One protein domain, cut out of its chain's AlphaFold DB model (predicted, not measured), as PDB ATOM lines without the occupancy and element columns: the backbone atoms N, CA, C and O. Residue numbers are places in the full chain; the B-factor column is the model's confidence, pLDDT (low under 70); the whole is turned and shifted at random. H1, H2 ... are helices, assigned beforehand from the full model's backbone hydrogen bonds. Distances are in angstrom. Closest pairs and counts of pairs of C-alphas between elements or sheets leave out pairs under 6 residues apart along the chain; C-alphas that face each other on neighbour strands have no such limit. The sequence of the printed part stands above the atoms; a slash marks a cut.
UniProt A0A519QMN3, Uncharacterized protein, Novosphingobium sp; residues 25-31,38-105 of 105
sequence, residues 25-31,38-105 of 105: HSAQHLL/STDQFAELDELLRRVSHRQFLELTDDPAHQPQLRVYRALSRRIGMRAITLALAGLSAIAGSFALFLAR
ATOM      1  N   HIS A  25     146.866 173.790 207.103       76.69
ATOM      2  CA  HIS A  25     146.561 172.581 207.866       76.69
ATOM      3  C   HIS A  25     145.290 171.896 207.344       76.69
ATOM      4  O   HIS A  25     145.257 170.675 207.191       76.69
ATOM      5  N   SER A  26     144.279 172.685 206.967       79.62
ATOM      6  CA  SER A  26     143.058 172.192 206.317       79.62
ATOM      7  C   SER A  26     143.348 171.552 204.953       79.62
ATOM      8  O   SER A  26     142.870 170.449 204.674       79.62
ATOM      9  N   ALA A  27     144.194 172.183 204.128       80.00
ATOM     10  CA  ALA A  27     144.635 171.616 202.852       80.00
ATOM     11  C   ALA A  27     145.436 170.318 203.053       80.00
ATOM     12  O   ALA A  27     145.210 169.338 202.345       80.00
ATOM     13  N   GLN A  28     146.320 170.271 204.055       79.81
ATOM     14  CA  GLN A  28     147.070 169.065 204.417       79.81
ATOM     15  C   GLN A  28     146.144 167.926 204.851       79.81
ATOM     16  O   GLN A  28     146.335 166.782 204.446       79.81
ATOM     17  N   HIS A  29     145.124 168.229 205.655       81.56
ATOM     18  CA  HIS A  29     144.162 167.235 206.112       81.56
ATOM     19  C   HIS A  29     143.384 166.630 204.936       81.56
ATOM     20  O   HIS A  29     143.302 165.407 204.839       81.56
ATOM     21  N   LEU A  30     142.896 167.459 204.004       79.50
ATOM     22  CA  LEU A  30     142.247 166.994 202.771       79.50
ATOM     23  C   LEU A  30     143.185 166.114 201.934       79.50
ATOM     24  O   LEU A  30     142.793 165.027 201.510       79.50
ATOM     25  N   LEU A  31     144.447 166.528 201.776       79.00
ATOM     26  CA  LEU A  31     145.437 165.780 201.000       79.00
ATOM     27  C   LEU A  31     145.852 164.445 201.644       79.00
ATOM     28  O   LEU A  31     146.237 163.503 200.949       79.00
ATOM     29  N   SER A  38     136.173 164.360 196.618       75.38
ATOM     30  CA  SER A  38     134.913 164.682 195.936       75.38
ATOM     31  C   SER A  38     134.977 166.064 195.282       75.38
ATOM     32  O   SER A  38     135.766 166.905 195.699       75.38
ATOM     33  N   THR A  39     134.116 166.341 194.295       73.00
ATOM     34  CA  THR A  39     134.064 167.638 193.583       73.00
ATOM     35  C   THR A  39     133.967 168.844 194.528       73.00
ATOM     36  O   THR A  39     134.634 169.850 194.298       73.00
ATOM     37  N   ASP A  40     133.201 168.727 195.616       75.75
ATOM     38  CA  ASP A  40     133.039 169.805 196.602       75.75
ATOM     39  C   ASP A  40     134.311 170.013 197.440       75.75
ATOM     40  O   ASP A  40     134.785 171.136 197.585       75.75
ATOM     41  N   GLN A  41     134.934 168.921 197.895       77.69
ATOM     42  CA  GLN A  41     136.230 168.946 198.596       77.69
ATOM     43  C   GLN A  41     137.351 169.482 197.703       77.69
ATOM     44  O   GLN A  41     138.342 170.033 198.172       77.69
ATOM     45  N   PHE A  42     137.192 169.313 196.396       74.94
ATOM     46  CA  PHE A  42     138.074 169.841 195.378       74.94
ATOM     47  C   PHE A  42     137.993 171.361 195.265       74.94
ATOM     48  O   PHE A  42     139.027 172.023 195.191       74.94
ATOM     49  N   ALA A  43     136.775 171.906 195.244       75.88
ATOM     50  CA  ALA A  43     136.552 173.346 195.253       75.88
ATOM     51  C   ALA A  43     137.044 173.967 196.570       75.88
ATOM     52  O   ALA A  43     137.679 175.018 196.556       75.88
ATOM     53  N   GLU A  44     136.823 173.275 197.688       79.81
ATOM     54  CA  GLU A  44     137.351 173.664 198.995       79.81
ATOM     55  C   GLU A  44     138.887 173.662 199.004       79.81
ATOM     56  O   GLU A  44     139.501 174.642 199.419       79.81
ATOM     57  N   LEU A  45     139.524 172.619 198.459       80.31
ATOM     58  CA  LEU A  45     140.977 172.562 198.313       80.31
ATOM     59  C   LEU A  45     141.510 173.673 197.393       80.31
ATOM     60  O   LEU A  45     142.539 174.257 197.715       80.31
ATOM     61  N   ASP A  46     140.837 173.999 196.283       78.81
ATOM     62  CA  ASP A  46     141.229 175.114 195.399       78.81
ATOM     63  C   ASP A  46     141.212 176.450 196.146       78.81
ATOM     64  O   ASP A  46     142.168 177.221 196.078       78.81
ATOM     65  N   GLU A  47     140.149 176.702 196.906       83.00
ATOM     66  CA  GLU A  47     139.990 177.929 197.680       83.00
ATOM     67  C   GLU A  47     141.025 178.024 198.811       83.00
ATOM     68  O   GLU A  47     141.620 179.081 199.026       83.00
ATOM     69  N   LEU A  48     141.316 176.910 199.489       82.88
ATOM     70  CA  LEU A  48     142.377 176.836 200.495       82.88
ATOM     71  C   LEU A  48     143.757 177.062 199.865       82.88
ATOM     72  O   LEU A  48     144.542 177.857 200.380       82.88
ATOM     73  N   LEU A  49     144.038 176.437 198.718       80.00
ATOM     74  CA  LEU A  49     145.303 176.591 197.993       80.00
ATOM     75  C   LEU A  49     145.507 178.010 197.435       80.00
ATOM     76  O   LEU A  49     146.648 178.439 197.281       80.00
ATOM     77  N   ARG A  50     144.434 178.763 197.166       78.50
ATOM     78  CA  ARG A  50     144.516 180.193 196.810       78.50
ATOM     79  C   ARG A  50     144.834 181.096 197.997       78.50
ATOM     80  O   ARG A  50     145.366 182.185 197.796       78.50
ATOM     81  N   ARG A  51     144.474 180.673 199.210       78.31
ATOM     82  CA  ARG A  51     144.647 181.448 200.449       78.31
ATOM     83  C   ARG A  51     145.967 181.166 201.164       78.31
ATOM     84  O   ARG A  51     146.394 181.989 201.970       78.31
ATOM     85  N   VAL A  52     146.620 180.035 200.888       80.94
ATOM     86  CA  VAL A  52     147.959 179.738 201.424       80.94
ATOM     87  C   VAL A  52     149.043 180.561 200.730       80.94
ATOM     88  O   VAL A  52     148.952 180.913 199.555       80.94
ATOM     89  N   SER A  53     150.115 180.850 201.466       76.25
ATOM     90  CA  SER A  53     151.280 181.539 200.905       76.25
ATOM     91  C   SER A  53     152.006 180.673 199.867       76.25
ATOM     92  O   SER A  53     151.979 179.443 199.924       76.25
ATOM     93  N   HIS A  54     152.745 181.307 198.951       73.31
ATOM     94  CA  HIS A  54     153.534 180.591 197.939       73.31
ATOM     95  C   HIS A  54     154.497 179.557 198.554       73.31
ATOM     96  O   HIS A  54     154.662 178.463 198.023       73.31
ATOM     97  N   ARG A  55     155.090 179.872 199.714       75.62
ATOM     98  CA  ARG A  55     155.992 178.967 200.438       75.62
ATOM     99  C   ARG A  55     155.266 177.723 200.963       75.62
ATOM    100  O   ARG A  55     155.754 176.617 200.774       75.62
ATOM    101  N   GLN A  56     154.090 177.907 201.559       77.69
ATOM    102  CA  GLN A  56     153.227 176.820 202.040       77.69
ATOM    103  C   GLN A  56     152.700 175.954 200.889       77.69
ATOM    104  O   GLN A  56     152.601 174.738 201.010       77.69
ATOM    105  N   PHE A  57     152.398 176.567 199.743       78.44
ATOM    106  CA  PHE A  57     152.030 175.834 198.536       78.44
ATOM    107  C   PHE A  57     153.176 174.941 198.039       78.44
ATOM    108  O   PHE A  57     152.945 173.781 197.693       78.44
ATOM    109  N   LEU A  58     154.412 175.455 198.019       77.81
ATOM    110  CA  LEU A  58     155.588 174.653 197.680       77.81
ATOM    111  C   LEU A  58     155.737 173.484 198.652       77.81
ATOM    112  O   LEU A  58     155.828 172.353 198.207       77.81
ATOM    113  N   GLU A  59     155.618 173.721 199.956       81.25
ATOM    114  CA  GLU A  59     155.698 172.668 200.975       81.25
ATOM    115  C   GLU A  59     154.616 171.580 200.811       81.25
ATOM    116  O   GLU A  59     154.907 170.390 200.911       81.25
ATOM    117  N   LEU A  60     153.380 171.959 200.460       78.06
ATOM    118  CA  LEU A  60     152.301 171.009 200.147       78.06
ATOM    119  C   LEU A  60     152.574 170.199 198.874       78.06
ATOM    120  O   LEU A  60     152.160 169.041 198.792       78.06
ATOM    121  N   THR A  61     153.217 170.813 197.877       76.44
ATOM    122  CA  THR A  61     153.443 170.214 196.553       76.44
ATOM    123  C   THR A  61     154.744 169.431 196.424       76.44
ATOM    124  O   THR A  61     154.820 168.554 195.559       76.44
ATOM    125  N   ASP A  62     155.720 169.701 197.285       80.19
ATOM    126  CA  ASP A  62     156.996 168.984 197.351       80.19
ATOM    127  C   ASP A  62     156.886 167.680 198.162       80.19
ATOM    128  O   ASP A  62     157.704 166.776 198.002       80.19
ATOM    129  N   ASP A  63     155.838 167.530 198.982       80.88
ATOM    130  CA  ASP A  63     155.583 166.303 199.740       80.88
ATOM    131  C   ASP A  63     155.173 165.137 198.803       80.88
ATOM    132  O   ASP A  63     154.115 165.185 198.149       80.88
ATOM    133  N   PRO A  64     155.969 164.048 198.732       77.38
ATOM    134  CA  PRO A  64     155.680 162.901 197.876       77.38
ATOM    135  C   PRO A  64     154.372 162.187 198.241       77.38
ATOM    136  O   PRO A  64     153.774 161.548 197.370       77.38
ATOM    137  N   ALA A  65     153.887 162.319 199.479       79.12
ATOM    138  CA  ALA A  65     152.618 161.739 199.906       79.12
ATOM    139  C   ALA A  65     151.407 162.426 199.246       79.12
ATOM    140  O   ALA A  65     150.386 161.779 199.004       79.12
ATOM    141  N   HIS A  66     151.519 163.711 198.889       78.88
ATOM    142  CA  HIS A  66     150.430 164.482 198.277       78.88
ATOM    143  C   HIS A  66     150.446 164.442 196.736       78.88
ATOM    144  O   HIS A  66     149.430 164.717 196.092       78.88
ATOM    145  N   GLN A  67     151.563 164.034 196.119       78.38
ATOM    146  CA  GLN A  67     151.740 163.899 194.663       78.38
ATOM    147  C   GLN A  67     150.609 163.172 193.904       78.38
ATOM    148  O   GLN A  67     150.239 163.637 192.819       78.38
ATOM    149  N   PRO A  68     150.058 162.028 194.365       78.50
ATOM    150  CA  PRO A  68     148.979 161.356 193.640       78.50
ATOM    151  C   PRO A  68     147.701 162.203 193.589       78.50
ATOM    152  O   PRO A  68     147.101 162.333 192.523       78.50
ATOM    153  N   GLN A  69     147.323 162.846 194.696       74.31
ATOM    154  CA  GLN A  69     146.129 163.690 194.743       74.31
ATOM    155  C   GLN A  69     146.330 165.011 193.997       74.31
ATOM    156  O   GLN A  69     145.458 165.427 193.237       74.31
ATOM    157  N   LEU A  70     147.515 165.616 194.105       77.31
ATOM    158  CA  LEU A  70     147.879 166.819 193.354       77.31
ATOM    159  C   LEU A  70     147.906 166.583 191.839       77.31
ATOM    160  O   LEU A  70     147.566 167.483 191.071       77.31
ATOM    161  N   ARG A  71     148.271 165.377 191.381       78.56
ATOM    162  CA  ARG A  71     148.183 164.999 189.960       78.56
ATOM    163  C   ARG A  71     146.740 164.940 189.474       78.56
ATOM    164  O   ARG A  71     146.443 165.504 188.420       78.56
ATOM    165  N   VAL A  72     145.854 164.306 190.245       75.00
ATOM    166  CA  VAL A  72     144.410 164.304 189.954       75.00
ATOM    167  C   VAL A  72     143.883 165.737 189.955       75.00
ATOM    168  O   VAL A  72     143.155 166.120 189.040       75.00
ATOM    169  N   TYR A  73     144.342 166.559 190.902       73.81
ATOM    170  CA  TYR A  73     143.935 167.950 190.987       73.81
ATOM    171  C   TYR A  73     144.378 168.785 189.793       73.81
ATOM    172  O   TYR A  73     143.547 169.424 189.155       73.81
ATOM    173  N   ARG A  74     145.642 168.695 189.375       75.00
ATOM    174  CA  ARG A  74     146.125 169.380 188.166       75.00
ATOM    175  C   ARG A  74     145.377 168.935 186.907       75.00
ATOM    176  O   ARG A  74     145.117 169.764 186.033       75.00
ATOM    177  N   ALA A  75     145.032 167.651 186.800       73.75
ATOM    178  CA  ALA A  75     144.270 167.128 185.669       73.75
ATOM    179  C   ALA A  75     142.835 167.685 185.633       73.75
ATOM    180  O   ALA A  75     142.360 168.085 184.565       73.75
ATOM    181  N   LEU A  76     142.167 167.767 186.790       69.81
ATOM    182  CA  LEU A  76     140.835 168.366 186.908       69.81
ATOM    183  C   LEU A  76     140.864 169.879 186.669       69.81
ATOM    184  O   LEU A  76     140.104 170.370 185.833       69.81
ATOM    185  N   SER A  77     141.773 170.609 187.321       67.19
ATOM    186  CA  SER A  77     141.893 172.064 187.182       67.19
ATOM    187  C   SER A  77     142.214 172.478 185.747       67.19
ATOM    188  O   SER A  77     141.665 173.463 185.264       67.19
ATOM    189  N   ARG A  78     143.010 171.695 184.998       70.50
ATOM    190  CA  ARG A  78     143.204 171.932 183.554       70.50
ATOM    191  C   ARG A  78     141.917 171.770 182.751       70.50
ATOM    192  O   ARG A  78     141.655 172.586 181.872       70.50
ATOM    193  N   ARG A  79     141.106 170.745 183.037       67.12
ATOM    194  CA  ARG A  79     139.819 170.538 182.350       67.12
ATOM    195  C   ARG A  79     138.816 171.648 182.660       67.12
ATOM    196  O   ARG A  79     138.139 172.116 181.747       67.12
ATOM    197  N   ILE A  80     138.721 172.064 183.922       66.19
ATOM    198  CA  ILE A  80     137.806 173.127 184.358       66.19
ATOM    199  C   ILE A  80     138.275 174.481 183.813       66.19
ATOM    200  O   ILE A  80     137.479 175.207 183.222       66.19
ATOM    201  N   GLY A  81     139.573 174.777 183.907       60.56
ATOM    202  CA  GLY A  81     140.180 175.985 183.350       60.56
ATOM    203  C   GLY A  81     140.007 176.090 181.834       60.56
ATOM    204  O   GLY A  81     139.586 177.134 181.349       60.56
ATOM    205  N   MET A  82     140.226 175.006 181.076       60.88
ATOM    206  CA  MET A  82     139.939 175.000 179.634       60.88
ATOM    207  C   MET A  82     138.466 175.281 179.348       60.88
ATOM    208  O   MET A  82     138.178 176.087 178.475       60.88
ATOM    209  N   ARG A  83     137.528 174.675 180.088       60.00
ATOM    210  CA  ARG A  83     136.095 174.951 179.902       60.00
ATOM    211  C   ARG A  83     135.747 176.412 180.172       60.00
ATOM    212  O   ARG A  83     135.001 176.993 179.390       60.00
ATOM    213  N   ALA A  84     136.304 176.999 181.229       60.50
ATOM    214  CA  ALA A  84     136.114 178.410 181.549       60.50
ATOM    215  C   ALA A  84     136.683 179.325 180.452       60.50
ATOM    216  O   ALA A  84     136.009 180.264 180.034       60.50
ATOM    217  N   ILE A  85     137.875 179.015 179.924       61.16
ATOM    218  CA  ILE A  85     138.485 179.757 178.812       61.16
ATOM    219  C   ILE A  85     137.627 179.638 177.547       61.16
ATOM    220  O   ILE A  85     137.345 180.653 176.918       61.16
ATOM    221  N   THR A  86     137.161 178.440 177.188       61.00
ATOM    222  CA  THR A  86     136.304 178.238 176.008       61.00
ATOM    223  C   THR A  86     134.985 179.007 176.124       61.00
ATOM    224  O   THR A  86     134.549 179.619 175.152       61.00
ATOM    225  N   LEU A  87     134.365 179.028 177.309       60.59
ATOM    226  CA  LEU A  87     133.151 179.812 177.574       60.59
ATOM    227  C   LEU A  87     133.402 181.322 177.488       60.59
ATOM    228  O   LEU A  87     132.614 182.037 176.872       60.59
ATOM    229  N   ALA A  88     134.516 181.803 178.045       60.75
ATOM    230  CA  ALA A  88     134.909 183.206 177.946       60.75
ATOM    231  C   ALA A  88     135.169 183.628 176.487       60.75
ATOM    232  O   ALA A  88     134.718 184.691 176.060       60.75
ATOM    233  N   LEU A  89     135.827 182.770 175.697       60.50
ATOM    234  CA  LEU A  89     136.089 183.003 174.274       60.50
ATOM    235  C   LEU A  89     134.796 183.030 173.438       60.50
ATOM    236  O   LEU A  89     134.649 183.858 172.535       60.50
ATOM    237  N   ALA A  90     133.840 182.152 173.755       61.38
ATOM    238  CA  ALA A  90     132.530 182.126 173.106       61.38
ATOM    239  C   ALA A  90     131.712 183.392 173.422       61.38
ATOM    240  O   ALA A  90     131.107 183.972 172.522       61.38
ATOM    241  N   GLY A  91     131.752 183.872 174.671       58.94
ATOM    242  CA  GLY A  91     131.121 185.136 175.065       58.94
ATOM    243  C   GLY A  91     131.719 186.350 174.346       58.94
ATOM    244  O   GLY A  91     130.980 187.185 173.830       58.94
ATOM    245  N   LEU A  92     133.048 186.414 174.227       60.34
ATOM    246  CA  LEU A  92     133.743 187.471 173.478       60.34
ATOM    247  C   LEU A  92     133.365 187.486 171.990       60.34
ATOM    248  O   LEU A  92     133.134 188.553 171.423       60.34
ATOM    249  N   SER A  93     133.230 186.309 171.375       59.31
ATOM    250  CA  SER A  93     132.784 186.173 169.981       59.31
ATOM    251  C   SER A  93     131.348 186.674 169.777       59.31
ATOM    252  O   SER A  93     131.056 187.332 168.780       59.31
ATOM    253  N   ALA A  94     130.453 186.411 170.736       59.56
ATOM    254  CA  ALA A  94     129.068 186.873 170.681       59.56
ATOM    255  C   ALA A  94     128.964 188.406 170.792       59.56
ATOM    256  O   ALA A  94     128.223 189.031 170.033       59.56
ATOM    257  N   ILE A  95     129.759 189.020 171.675       59.88
ATOM    258  CA  ILE A  95     129.802 190.481 171.839       59.88
ATOM    259  C   ILE A  95     130.377 191.152 170.582       59.88
ATOM    260  O   ILE A  95     129.821 192.142 170.108       59.88
ATOM    261  N   ALA A  96     131.438 190.590 169.992       58.25
ATOM    262  CA  ALA A  96     132.023 191.100 168.750       58.25
ATOM    263  C   ALA A  96     131.047 191.017 167.559       58.25
ATOM    264  O   ALA A  96     130.963 191.957 166.768       58.25
ATOM    265  N   GLY A  97     130.264 189.936 167.459       59.09
ATOM    266  CA  GLY A  97     129.233 189.778 166.431       59.09
ATOM    267  C   GLY A  97     128.104 190.807 166.548       59.09
ATOM    268  O   GLY A  97     127.728 191.422 165.551       59.09
ATOM    269  N   SER A  98     127.606 191.060 167.763       58.94
ATOM    270  CA  SER A  98     126.591 192.098 168.001       58.94
ATOM    271  C   SER A  98     127.112 193.512 167.730       58.94
ATOM    272  O   SER A  98     126.364 194.344 167.219       58.94
ATOM    273  N   PHE A  99     128.388 193.785 168.014       55.12
ATOM    274  CA  PHE A  99     129.001 195.089 167.747       55.12
ATOM    275  C   PHE A  99     129.212 195.335 166.244       55.12
ATOM    276  O   PHE A  99     128.935 196.425 165.747       55.12
ATOM    277  N   ALA A 100     129.629 194.308 165.498       56.41
ATOM    278  CA  ALA A 100     129.779 194.387 164.045       56.41
ATOM    279  C   ALA A 100     128.434 194.602 163.331       56.41
ATOM    280  O   ALA A 100     128.357 195.387 162.390       56.41
ATOM    281  N   LEU A 101     127.361 193.959 163.805       54.66
ATOM    282  CA  LEU A 101     126.020 194.131 163.240       54.66
ATOM    283  C   LEU A 101     125.426 195.523 163.525       54.66
ATOM    284  O   LEU A 101     124.638 196.025 162.730       54.66
ATOM    285  N   PHE A 102     125.799 196.138 164.650       51.53
ATOM    286  CA  PHE A 102     125.373 197.488 165.030       51.53
ATOM    287  C   PHE A 102     126.113 198.586 164.249       51.53
ATOM    288  O   PHE A 102     125.516 199.608 163.943       51.53
ATOM    289  N   LEU A 103     127.386 198.374 163.890       56.84
ATOM    290  CA  LEU A 103     128.172 199.289 163.043       56.84
ATOM    291  C   LEU A 103     127.878 199.150 161.541       56.84
ATOM    292  O   LEU A 103     128.135 200.079 160.782       56.84
ATOM    293  N   ALA A 104     127.376 197.994 161.102       50.75
ATOM    294  CA  ALA A 104     126.999 197.740 159.710       50.75
ATOM    295  C   ALA A 104     125.578 198.229 159.353       50.75
ATOM    296  O   ALA A 104     125.106 197.964 158.244       50.75
ATOM    297  N   ARG A 105     124.890 198.901 160.281       45.62
ATOM    298  CA  ARG A 105     123.538 199.439 160.127       45.62
ATOM    299  C   ARG A 105     123.541 200.952 160.267       45.62
ATOM    300  O   ARG A 105     122.766 201.574 159.511       45.62
TER     301      ARG A 105
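This is residues 25 to 31 and 38 to 105 of the 105 residues of an uncharacterized protein of Novosphingobium sp (UniProt A0A519QMN3). What shape is it? H1, H2, H3 and the beginning of H4 make a small compact body, from which residues 78 to 105, of which 78 to 103 belong to H4, stick out as a long arm. What is it built of? It is all helix: 75 residues are printed, with four named helices, H1 to H4 in order. It is extended, with a radius of gyration of the C-alphas of 18.7 A and spans of 61 by 22 by 20 A.

Which helices touch? H1, residues 25 to 31, touches H2, residues 39 to 51, at Ala 27 and Leu 45, whose C-alphas, the closest, are 5.9 A apart; the tilt is steep, 39 degrees, opposite ways. What follows? H3, residues 54 to 62, is close to but not clearly touching H2; their closest C-alphas, of Leu 49 and Phe 57, are 6.8 A apart. H4, residues 67 to 103, is about perpendicular to H2, at 86 degrees, and close but not clearly touching; their closest C-alphas, of Phe 42 and Tyr 73, are 7.6 A apart. In H1, H2, H3 and H4 every O i to N i+4 pair is within hydrogen-bond range.

Where does H1 begin? C-alpha 25 is at (146.561, 172.581, 207.866). Where does H4 end? C-alpha 103 is at (128.172, 199.289, 163.043). How long are they? H1 measures 9.7 A, H2 18.7 A, H3 12.1 A and H4 53.0 A from first to last C-alpha.

Is anything missing? Residues 32 to 37 are not printed, and C-alphas 31 and 38 are 11.7 A apart across the cut; the links H2 to H3 and H3 to H4 are tight. Where is confidence low? The pLDDT is under 70 at residues 76 to 77 and 79 to 105.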